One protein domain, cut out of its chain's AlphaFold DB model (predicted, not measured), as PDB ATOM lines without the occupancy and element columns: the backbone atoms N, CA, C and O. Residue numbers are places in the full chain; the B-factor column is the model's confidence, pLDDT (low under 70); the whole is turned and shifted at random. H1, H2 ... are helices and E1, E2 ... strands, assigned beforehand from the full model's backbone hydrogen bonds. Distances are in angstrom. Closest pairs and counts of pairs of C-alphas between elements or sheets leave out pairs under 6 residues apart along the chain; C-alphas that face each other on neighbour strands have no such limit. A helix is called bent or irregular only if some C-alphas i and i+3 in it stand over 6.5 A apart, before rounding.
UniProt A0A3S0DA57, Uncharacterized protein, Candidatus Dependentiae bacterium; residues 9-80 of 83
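AT A GLANCE: This is residues 9 to 80 of the 83 residues of an uncharacterized protein of Candidatus Dependentiae bacterium (UniProt A0A3S0DA57). A small two-stranded hairpin, E1 and E2, runs along one side of a group of three helices, with the long kinked helix H3 packing on E1 and the first residues of H2 meeting E2. H2 crosses H3 at a steep tilt, and H1 folds back beside H2 as the other half of a helical hairpin. The printed part has 72 residues, with three named helices and then two named strands in the order H1 H2 H3 E1 E2; the sheet E1 - E2 is antiparallel, and the class is mixed, helices and strands. The whole is compact, with a radius of gyration of the C-alphas of 11.3 A and spans of 34 by 25 by 17 A.

IN THESE COORDINATES: Strand E1, residues 64 to 68, is 12.8 A long from first to last C-alpha and begins at C-alpha 64 (-134.029, 406.178, 1.194). Strand E2, residues 74 to 79, is 15.4 A long and ends at C-alpha 79 (-137.770, 403.110, 2.502). Helix H3, residues 42 to 57, measures 20.5 A. It has a kink of 43 degrees near residue 49 and is irregular, but only just: C-alphas 48 and 51 are 6.8 A apart. Helix H2, residues 26 to 34, measures 11.7 A, and helix H1, residues 9 to 15, measures 10.0 A from C-alpha 9 (-116.398, 400.302, 2.210).

HOW THE PARTS SIT: E1 and E2 form an antiparallel hairpin at 154 degrees, with N 78 and O 65 at 2.8 A and N 67 and O 76 at 2.9 A, both within hydrogen-bond range. Residues 24 to 25 make a short antiparallel pairing with residues 74 to 75 of E2. The closest C-alphas of H3 and E1 are those of Asn 57 and Arg 65, 5.2 A apart. The closest of H2 and E2 are those of Ile 26 and Thr 74, 5.3 A apart. H2 touches H3, through residues 42 to 49 of H3 alone, with the C-alphas of Tyr 30 and Met 45 closest at 6.3 A; they run the same way at a steep tilt of 64 degrees. H1 and H2, a helical hairpin, touch, with the C-alphas of Gln 10 and Val 33 closest at 5.1 A; they run opposite ways at a tilt of 36 degrees, only just steep. H1 and H3 are close but not clearly touching, 7.5 A between the closest C-alphas, of Gln 11 and Ile 56. H1 is apart from E1 and from E2. Every O i to N i+4 pair is within hydrogen-bond range in H1 and H2, and 10 of 12 in H3.

THE WHOLE: The C-alphas farthest apart, of Thr 39 and Asn 80, are separated by 34.6 A. The printed part has no cut; the link E1 to E2 is tight, and the other links are short. Mean pLDDT of the printed part is 79.9, with residues 9 to 21 and 79 to 80 under 70.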
ATOM      1  N   HIS A   9    -115.940 401.306   1.255       69.75
ATOM      2  CA  HIS A   9    -116.398 400.302   2.210       69.75
ATOM      3  C   HIS A   9    -117.568 400.811   3.064       69.75
ATOM      4  O   HIS A   9    -118.604 400.159   3.146       69.75
ATOM      5  N   GLN A  10    -117.453 402.013   3.638       66.31
ATOM      6  CA  GLN A  10    -118.505 402.600   4.477       66.31
ATOM      7  C   GLN A  10    -119.784 402.864   3.682       66.31
ATOM      8  O   GLN A  10    -120.885 402.603   4.164       66.31
ATOM      9  N   GLN A  11    -119.634 403.351   2.447       65.31
ATOM     10  CA  GLN A  11    -120.755 403.584   1.543       65.31
ATOM     11  C   GLN A  11    -121.473 402.260   1.226       65.31
ATOM     12  O   GLN A  11    -122.689 402.188   1.380       65.31
ATOM     13  N   LYS A  12    -120.729 401.202   0.866       68.62
ATOM     14  CA  LYS A  12    -121.275 399.886   0.493       68.62
ATOM     15  C   LYS A  12    -121.952 399.162   1.658       68.62
ATOM     16  O   LYS A  12    -123.012 398.565   1.470       68.62
ATOM     17  N   THR A  13    -121.365 399.207   2.852       68.06
ATOM     18  CA  THR A  13    -121.909 398.492   4.014       68.06
ATOM     19  C   THR A  13    -123.182 399.142   4.560       68.06
ATOM     20  O   THR A  13    -124.049 398.460   5.101       68.06
ATOM     21  N   LEU A  14    -123.333 400.456   4.393       66.25
ATOM     22  CA  LEU A  14    -124.543 401.164   4.807       66.25
ATOM     23  C   LEU A  14    -125.663 401.071   3.767       66.25
ATOM     24  O   LEU A  14    -126.824 400.974   4.146       66.25
ATOM     25  N   THR A  15    -125.345 401.023   2.469       62.91
ATOM     26  CA  THR A  15    -126.357 400.773   1.427       62.91
ATOM     27  C   THR A  15    -126.824 399.318   1.370       62.91
ATOM     28  O   THR A  15    -127.820 399.037   0.716       62.91
ATOM     29  N   SER A  16    -126.117 398.385   2.021       63.47
ATOM     30  CA  SER A  16    -126.543 396.983   2.142       63.47
ATOM     31  C   SER A  16    -127.482 396.725   3.325       63.47
ATOM     32  O   SER A  16    -127.979 395.606   3.469       63.47
ATOM     33  N   LEU A  17    -127.748 397.736   4.164       65.81
ATOM     34  CA  LEU A  17    -128.845 397.693   5.130       65.81
ATOM     35  C   LEU A  17    -130.142 397.563   4.320       65.81
ATOM     36  O   LEU A  17    -130.479 398.452   3.538       65.81
ATOM     37  N   ARG A  18    -130.796 396.400   4.408       58.69
ATOM     38  CA  ARG A  18    -131.957 396.095   3.573       58.69
ATOM     39  C   ARG A  18    -133.132 397.025   3.912       58.69
ATOM     40  O   ARG A  18    -133.275 397.442   5.057       58.69
ATOM     41  N   PRO A  19    -133.979 397.334   2.920       56.59
ATOM     42  CA  PRO A  19    -135.142 398.208   3.052       56.59
ATOM     43  C   PRO A  19    -136.365 397.500   3.662       56.59
ATOM     44  O   PRO A  19    -137.493 397.743   3.256       56.59
ATOM     45  N   ASP A  20    -136.172 396.565   4.592       60.66
ATOM     46  CA  ASP A  20    -137.278 395.808   5.195       60.66
ATOM     47  C   ASP A  20    -137.901 396.522   6.409       60.66
ATOM     48  O   ASP A  20    -138.636 395.912   7.176       60.66
ATOM     49  N   ASN A  21    -137.629 397.825   6.576       58.12
ATOM     50  CA  ASN A  21    -138.016 398.632   7.738       58.12
ATOM     51  C   ASN A  21    -137.529 398.068   9.086       58.12
ATOM     52  O   ASN A  21    -138.024 398.484  10.134       58.12
ATOM     53  N   THR A  22    -136.548 397.160   9.087       70.62
ATOM     54  CA  THR A  22    -136.025 396.610  10.335       70.62
ATOM     55  C   THR A  22    -135.147 397.634  11.035       70.62
ATOM     56  O   THR A  22    -134.255 398.249  10.447       70.62
ATOM     57  N   ASP A  23    -135.388 397.784  12.330       80.12
ATOM     58  CA  ASP A  23    -134.514 398.511  13.232       80.12
ATOM     59  C   ASP A  23    -133.202 397.747  13.424       80.12
ATOM     60  O   ASP A  23    -133.180 396.627  13.934       80.12
ATOM     61  N   ILE A  24    -132.090 398.365  13.041       83.06
ATOM     62  CA  ILE A  24    -130.758 397.775  13.159       83.06
ATOM     63  C   ILE A  24    -130.032 398.443  14.318       83.06
ATOM     64  O   ILE A  24    -129.930 399.670  14.375       83.06
ATOM     65  N   ASP A  25    -129.505 397.633  15.236       87.94
ATOM     66  CA  ASP A  25    -128.735 398.120  16.381       87.94
ATOM     67  C   ASP A  25    -127.516 398.937  15.923       87.94
ATOM     68  O   ASP A  25    -126.772 398.556  15.009       87.94
ATOM     69  N   ILE A  26    -127.292 400.078  16.575       90.06
ATOM     70  CA  ILE A  26    -126.171 400.964  16.289       90.06
ATOM     71  C   ILE A  26    -124.811 400.271  16.402       90.06
ATOM     72  O   ILE A  26    -123.910 400.606  15.635       90.06
ATOM     73  N   ALA A  27    -124.661 399.291  17.296       89.75
ATOM     74  CA  ALA A  27    -123.442 398.506  17.435       89.75
ATOM     75  C   ALA A  27    -123.185 397.655  16.190       89.75
ATOM     76  O   ALA A  27    -122.053 397.591  15.711       89.75
ATOM     77  N   VAL A  28    -124.232 397.074  15.597       87.50
ATOM     78  CA  VAL A  28    -124.124 396.310  14.344       87.50
ATOM     79  C   VAL A  28    -123.682 397.223  13.206       87.50
ATOM     80  O   VAL A  28    -122.780 396.873  12.443       87.50
ATOM     81  N   ILE A  29    -124.279 398.412  13.106       86.25
ATOM     82  CA  ILE A  29    -123.921 399.394  12.076       86.25
ATOM     83  C   ILE A  29    -122.492 399.900  12.284       86.25
ATOM     84  O   ILE A  29    -121.723 399.985  11.330       86.25
ATOM     85  N   TYR A  30    -122.113 400.196  13.525       89.81
ATOM     86  CA  TYR A  30    -120.766 400.631  13.868       89.81
ATOM     87  C   TYR A  30    -119.732 399.572  13.487       89.81
ATOM     88  O   TYR A  30    -118.789 399.882  12.760       89.81
ATOM     89  N   THR A  31    -119.967 398.319  13.891       87.69
ATOM     90  CA  THR A  31    -119.091 397.173  13.599       87.69
ATOM     91  C   THR A  31    -118.836 397.031  12.106       87.69
ATOM     92  O   THR A  31    -117.721 396.814  11.645       87.69
ATOM     93  N   ARG A  32    -119.890 397.230  11.325       84.44
ATOM     94  CA  ARG A  32    -119.879 397.187   9.866       84.44
ATOM     95  C   ARG A  32    -119.102 398.324   9.195       84.44
ATOM     96  O   ARG A  32    -118.609 398.148   8.086       84.44
ATOM     97  N   VAL A  33    -119.044 399.498   9.817       84.31
ATOM     98  CA  VAL A  33    -118.433 400.715   9.248       84.31
ATOM     99  C   VAL A  33    -116.981 400.883   9.703       84.31
ATOM    100  O   VAL A  33    -116.159 401.398   8.943       84.31
ATOM    101  N   TYR A  34    -116.680 400.480  10.939       87.44
ATOM    102  CA  TYR A  34    -115.416 400.757  11.621       87.44
ATOM    103  C   TYR A  34    -114.729 399.522  12.221       87.44
ATOM    104  O   TYR A  34    -113.587 399.647  12.655       87.44
ATOM    105  N   GLY A  35    -115.375 398.352  12.237       86.75
ATOM    106  CA  GLY A  35    -114.907 397.179  12.981       86.75
ATOM    107  C   GLY A  35    -115.376 397.174  14.440       86.75
ATOM    108  O   GLY A  35    -116.189 398.008  14.839       86.75
ATOM    109  N   ASP A  36    -114.875 396.217  15.223       88.94
ATOM    110  CA  ASP A  36    -115.306 395.938  16.601       88.94
ATOM    111  C   ASP A  36    -115.454 397.213  17.474       88.94
ATOM    112  O   ASP A  36    -114.500 397.989  17.600       88.94
ATOM    113  N   PRO A  37    -116.640 397.468  18.071       88.06
ATOM    114  CA  PRO A  37    -116.860 398.606  18.959       88.06
ATOM    115  C   PRO A  37    -116.141 398.490  20.310       88.06
ATOM    116  O   PRO A  37    -116.037 399.503  21.008       88.06
ATOM    117  N   GLY A  38    -115.652 397.308  20.702       90.38
ATOM    118  CA  GLY A  38    -114.998 397.090  21.992       90.38
ATOM    119  C   GLY A  38    -115.897 397.506  23.161       90.38
ATOM    120  O   GLY A  38    -117.001 396.995  23.326       90.38
ATOM    121  N   THR A  39    -115.444 398.469  23.968       91.31
ATOM    122  CA  THR A  39    -116.181 398.976  25.141       91.31
ATOM    123  C   THR A  39    -116.959 400.268  24.873       91.31
ATOM    124  O   THR A  39    -117.396 400.929  25.818       91.31
ATOM    125  N   LEU A  40    -117.099 400.689  23.610       91.19
ATOM    126  CA  LEU A  40    -117.792 401.935  23.281       91.19
ATOM    127  C   LEU A  40    -119.274 401.869  23.655       91.19
ATOM    128  O   LEU A  40    -119.968 400.890  23.379       91.19
ATOM    129  N   SER A  41    -119.784 402.957  24.231       91.75
ATOM    130  CA  SER A  41    -121.213 403.072  24.505       91.75
ATOM    131  C   SER A  41    -122.002 403.338  23.220       91.75
ATOM    132  O   SER A  41    -121.484 403.869  22.234       91.75
ATOM    133  N   ALA A  42    -123.309 403.063  23.248       88.25
ATOM    134  CA  ALA A  42    -124.202 403.406  22.141       88.25
ATOM    135  C   ALA A  42    -124.165 404.904  21.785       88.25
ATOM    136  O   ALA A  42    -124.274 405.261  20.615       88.25
ATOM    137  N   ARG A  43    -123.959 405.788  22.771       89.06
ATOM    138  CA  ARG A  43    -123.848 407.234  22.534       89.06
ATOM    139  C   ARG A  43    -122.566 407.580  21.777       89.06
ATOM    140  O   ARG A  43    -122.608 408.394  20.858       89.06
ATOM    141  N   ASP A  44    -121.449 406.946  22.120       92.19
ATOM    142  CA  ASP A  44    -120.165 407.182  21.448       92.19
ATOM    143  C   ASP A  44    -120.193 406.684  20.005       92.19
ATOM    144  O   ASP A  44    -119.763 407.387  19.085       92.19
ATOM    145  N   MET A  45    -120.786 405.505  19.793       92.12
ATOM    146  CA  MET A  45    -121.041 404.970  18.457       92.12
ATOM    147  C   MET A  45    -121.919 405.927  17.639       92.12
ATOM    148  O   MET A  45    -121.623 406.191  16.473       92.12
ATOM    149  N   GLN A  46    -122.935 406.534  18.263       88.69
ATOM    150  CA  GLN A  46    -123.822 407.505  17.621       88.69
ATOM    151  C   GLN A  46    -123.105 408.778  17.192       88.69
ATOM    152  O   GLN A  46    -123.268 409.218  16.054       88.69
ATOM    153  N   MET A  47    -122.276 409.351  18.065       90.75
ATOM    154  CA  MET A  47    -121.495 410.542  17.728       90.75
ATOM    155  C   MET A  47    -120.522 410.275  16.575       90.75
ATOM    156  O   MET A  47    -120.341 411.135  15.711       90.75
ATOM    157  N   LYS A  48    -119.931 409.074  16.522       90.50
ATOM    158  CA  LYS A  48    -119.028 408.665  15.437       90.50
ATOM    159  C   LYS A  48    -119.763 408.412  14.116       90.50
ATOM    160  O   LYS A  48    -119.255 408.800  13.068       90.50
ATOM    161  N   LEU A  49    -120.957 407.816  14.151       88.94
ATOM    162  CA  LEU A  49    -121.758 407.512  12.955       88.94
ATOM    163  C   LEU A  49    -122.533 408.720  12.404       88.94
ATOM    164  O   LEU A  49    -122.767 408.794  11.199       88.94
ATOM    165  N   ALA A  50    -122.892 409.699  13.239       88.19
ATOM    166  CA  ALA A  50    -123.630 410.899  12.835       88.19
ATOM    167  C   ALA A  50    -123.072 411.621  11.584       88.19
ATOM    168  O   ALA A  50    -123.853 411.898  10.666       88.19
ATOM    169  N   PRO A  51    -121.757 411.918  11.468       87.44
ATOM    170  CA  PRO A  51    -121.214 412.539  10.259       87.44
ATOM    171  C   PRO A  51    -121.319 411.636   9.021       87.44
ATOM    172  O   PRO A  51    -121.526 412.148   7.920       87.44
ATOM    173  N   VAL A  52    -121.224 410.313   9.192       86.44
ATOM    174  CA  VAL A  52    -121.365 409.336   8.100       86.44
ATOM    175  C   VAL A  52    -122.796 409.316   7.585       86.44
ATOM    176  O   VAL A  52    -123.021 409.502   6.388       86.44
ATOM    177  N   PHE A  53    -123.773 409.189   8.484       86.31
ATOM    178  CA  PHE A  53    -125.189 409.237   8.119       86.31
ATOM    179  C   PHE A  53    -125.556 410.556   7.452       86.31
ATOM    180  O   PHE A  53    -126.242 410.549   6.435       86.31
ATOM    181  N   ARG A  54    -125.043 411.692   7.943       86.81
ATOM    182  CA  ARG A  54    -125.268 412.997   7.304       86.81
ATOM    183  C   ARG A  54    -124.723 413.039   5.875       86.81
ATOM    184  O   ARG A  54    -125.428 413.482   4.971       86.81
ATOM    185  N   ALA A  55    -123.491 412.581   5.657       84.88
ATOM    186  CA  ALA A  55    -122.874 412.574   4.332       84.88
ATOM    187  C   ALA A  55    -123.621 411.663   3.342       84.88
ATOM    188  O   ALA A  55    -123.772 412.023   2.175       84.88
ATOM    189  N   ILE A  56    -124.133 410.523   3.811       80.56
ATOM    190  CA  ILE A  56    -124.929 409.594   3.001       80.56
ATOM    191  C   ILE A  56    -126.321 410.159   2.723       80.56
ATOM    192  O   ILE A  56    -126.721 410.243   1.566       80.56
ATOM    193  N   ASN A  57    -127.037 410.627   3.745       84.88
ATOM    194  CA  ASN A  57    -128.391 411.167   3.606       84.88
ATOM    195  C   ASN A  57    -128.462 412.405   2.702       84.88
ATOM    196  O   ASN A  57    -129.506 412.661   2.103       84.88
ATOM    197  N   ASN A  58    -127.362 413.154   2.570       84.88
ATOM    198  CA  ASN A  58    -127.246 414.249   1.603       84.88
ATOM    199  C   ASN A  58    -127.202 413.763   0.144       84.88
ATOM    200  O   ASN A  58    -127.576 414.515  -0.751       84.88
ATOM    201  N   LYS A  59    -126.748 412.528  -0.101       80.12
ATOM    202  CA  LYS A  59    -126.700 411.897  -1.432       80.12
ATOM    203  C   LYS A  59    -127.949 411.067  -1.741       80.12
ATOM    204  O   LYS A  59    -128.208 410.768  -2.903       80.12
ATOM    205  N   LEU A  60    -128.709 410.671  -0.720       78.69
ATOM    206  CA  LEU A  60    -129.903 409.841  -0.868       78.69
ATOM    207  C   LEU A  60    -131.176 410.689  -0.994       78.69
ATOM    208  O   LEU A  60    -131.335 411.738  -0.363       78.69
ATOM    209  N   LYS A  61    -132.128 410.192  -1.797       78.81
ATOM    210  CA  LYS A  61    -133.501 410.717  -1.828       78.81
ATOM    211  C   LYS A  61    -134.116 410.594  -0.431       78.81
ATOM    212  O   LYS A  61    -133.777 409.675   0.306       78.81
ATOM    213  N   LYS A  62    -135.048 411.491  -0.079       77.19
ATOM    214  CA  LYS A  62    -135.720 411.486   1.238       77.19
ATOM    215  C   LYS A  62    -136.291 410.112   1.613       77.19
ATOM    216  O   LYS A  62    -136.217 409.731   2.767       77.19
ATOM    217  N   THR A  63    -136.789 409.373   0.626       71.62
ATOM    218  CA  THR A  63    -137.394 408.041   0.758       71.62
ATOM    219  C   THR A  63    -136.394 406.893   0.869       71.62
ATOM    220  O   THR A  63    -136.823 405.762   0.717       71.62
ATOM    221  N   ASN A  64    -135.094 407.169   1.017       75.44
ATOM    222  CA  ASN A  64    -134.029 406.178   1.194       75.44
ATOM    223  C   ASN A  64    -133.026 406.656   2.260       75.44
ATOM    224  O   ASN A  64    -131.832 406.397   2.145       75.44
ATOM    225  N   ARG A  65    -133.448 407.462   3.238       81.94
ATOM    226  CA  ARG A  65    -132.532 408.018   4.249       81.94
ATOM    227  C   ARG A  65    -132.389 407.085   5.438       81.94
ATOM    228  O   ARG A  65    -133.324 406.390   5.802       81.94
ATOM    229  N   ILE A  66    -131.219 407.104   6.065       83.56
ATOM    230  CA  ILE A  66    -130.987 406.435   7.344       83.56
ATOM    231  C   ILE A  66    -131.526 407.345   8.447       83.56
ATOM    232  O   ILE A  66    -131.058 408.478   8.599       83.56
ATOM    233  N   GLU A  67    -132.498 406.859   9.206       84.38
ATOM    234  CA  GLU A  67    -133.199 407.604  10.254       84.38
ATOM    235  C   GLU A  67    -133.184 406.808  11.568       84.38
ATOM    236  O   GLU A  67    -132.988 405.589  11.538       84.38
ATOM    237  N   PRO A  68    -133.323 407.466  12.736       85.69
ATOM    238  CA  PRO A  68    -133.496 406.756  14.000       85.69
ATOM    239  C   PRO A  68    -134.675 405.777  13.927       85.69
ATOM    240  O   PRO A  68    -135.718 406.113  13.365       85.69
ATOM    241  N   GLY A  69    -134.487 404.577  14.472       81.25
ATOM    242  CA  GLY A  69    -135.541 403.575  14.587       81.25
ATOM    243  C   GLY A  69    -136.555 403.889  15.690       81.25
ATOM    244  O   GLY A  69    -136.493 404.932  16.345       81.25
ATOM    245  N   GLU A  70    -137.488 402.967  15.907       76.62
ATOM    246  CA  GLU A  70    -138.470 403.024  16.999       76.62
ATOM    247  C   GLU A  70    -137.824 402.742  18.356       76.62
ATOM    248  O   GLU A  70    -138.191 403.349  19.367       76.62
ATOM    249  N   LEU A  71    -136.832 401.850  18.390       76.19
ATOM    250  CA  LEU A  71    -136.085 401.562  19.606       76.19
ATOM    251  C   LEU A  71    -134.970 402.589  19.826       76.19
ATOM    252  O   LEU A  71    -134.240 403.006  18.923       76.19
ATOM    253  N   LYS A  72    -134.766 402.980  21.090       72.56
ATOM    254  CA  LYS A  72    -133.590 403.781  21.448       72.56
ATOM    255  C   LYS A  72    -132.342 402.977  21.072       72.56
ATOM    256  O   LYS A  72    -132.161 401.886  21.602       72.56
ATOM    257  N   ARG A  73    -131.453 403.579  20.263       79.31
ATOM    258  CA  ARG A  73    -130.169 403.024  19.764       79.31
ATOM    259  C   ARG A  73    -130.260 402.179  18.488       79.31
ATOM    260  O   ARG A  73    -129.264 401.559  18.127       79.31
ATOM    261  N   THR A  74    -131.382 402.186  17.780       82.81
ATOM    262  CA  THR A  74    -131.481 401.572  16.452       82.81
ATOM    263  C   THR A  74    -131.562 402.632  15.355       82.81
ATOM    264  O   THR A  74    -131.908 403.794  15.593       82.81
ATOM    265  N   TYR A  75    -131.213 402.232  14.139       84.62
ATOM    266  CA  TYR A  75    -131.422 403.002  12.919       84.62
ATOM    267  C   TYR A  75    -132.123 402.132  11.885       84.62
ATOM    268  O   TYR A  75    -131.875 400.928  11.810       84.62
ATOM    269  N   ARG A  76    -132.946 402.758  11.050       82.88
ATOM    270  CA  ARG A  76    -133.631 402.121   9.925       82.88
ATOM    271  C   ARG A  76    -133.327 402.867   8.636       82.88
ATOM    272  O   ARG A  76    -133.120 404.084   8.640       82.88
ATOM    273  N   LEU A  77    -133.306 402.143   7.523       77.25
ATOM    274  CA  LEU A  77    -133.390 402.771   6.212       77.25
ATOM    275  C   LEU A  77    -134.865 403.103   5.988       77.25
ATOM    276  O   LEU A  77    -135.676 402.198   5.826       77.25
ATOM    277  N   ASN A  78    -135.220 404.387   6.019       72.44
ATOM    278  CA  ASN A  78    -136.547 404.842   5.636       72.44
ATOM    279  C   ASN A  78    -136.698 404.564   4.151       72.44
ATOM    280  O   ASN A  78    -136.239 405.355   3.328       72.44
ATOM    281  N   THR A  79    -137.293 403.424   3.831       60.00
ATOM    282  CA  THR A  79    -137.770 403.110   2.502       60.00
ATOM    283  C   THR A  79    -139.254 403.333   2.493       60.00
ATOM    284  O   THR A  79    -140.045 402.431   2.750       60.00
ATOM    285  N   ASN A  80    -139.628 404.561   2.156       53.84
ATOM    286  CA  ASN A  80    -140.973 404.880   1.696       53.84
ATOM    287  C   ASN A  80    -141.186 404.216   0.318       53.84
ATOM    288  O   ASN A  80    -141.387 404.881  -0.697       53.84
TER     289      ASN A  80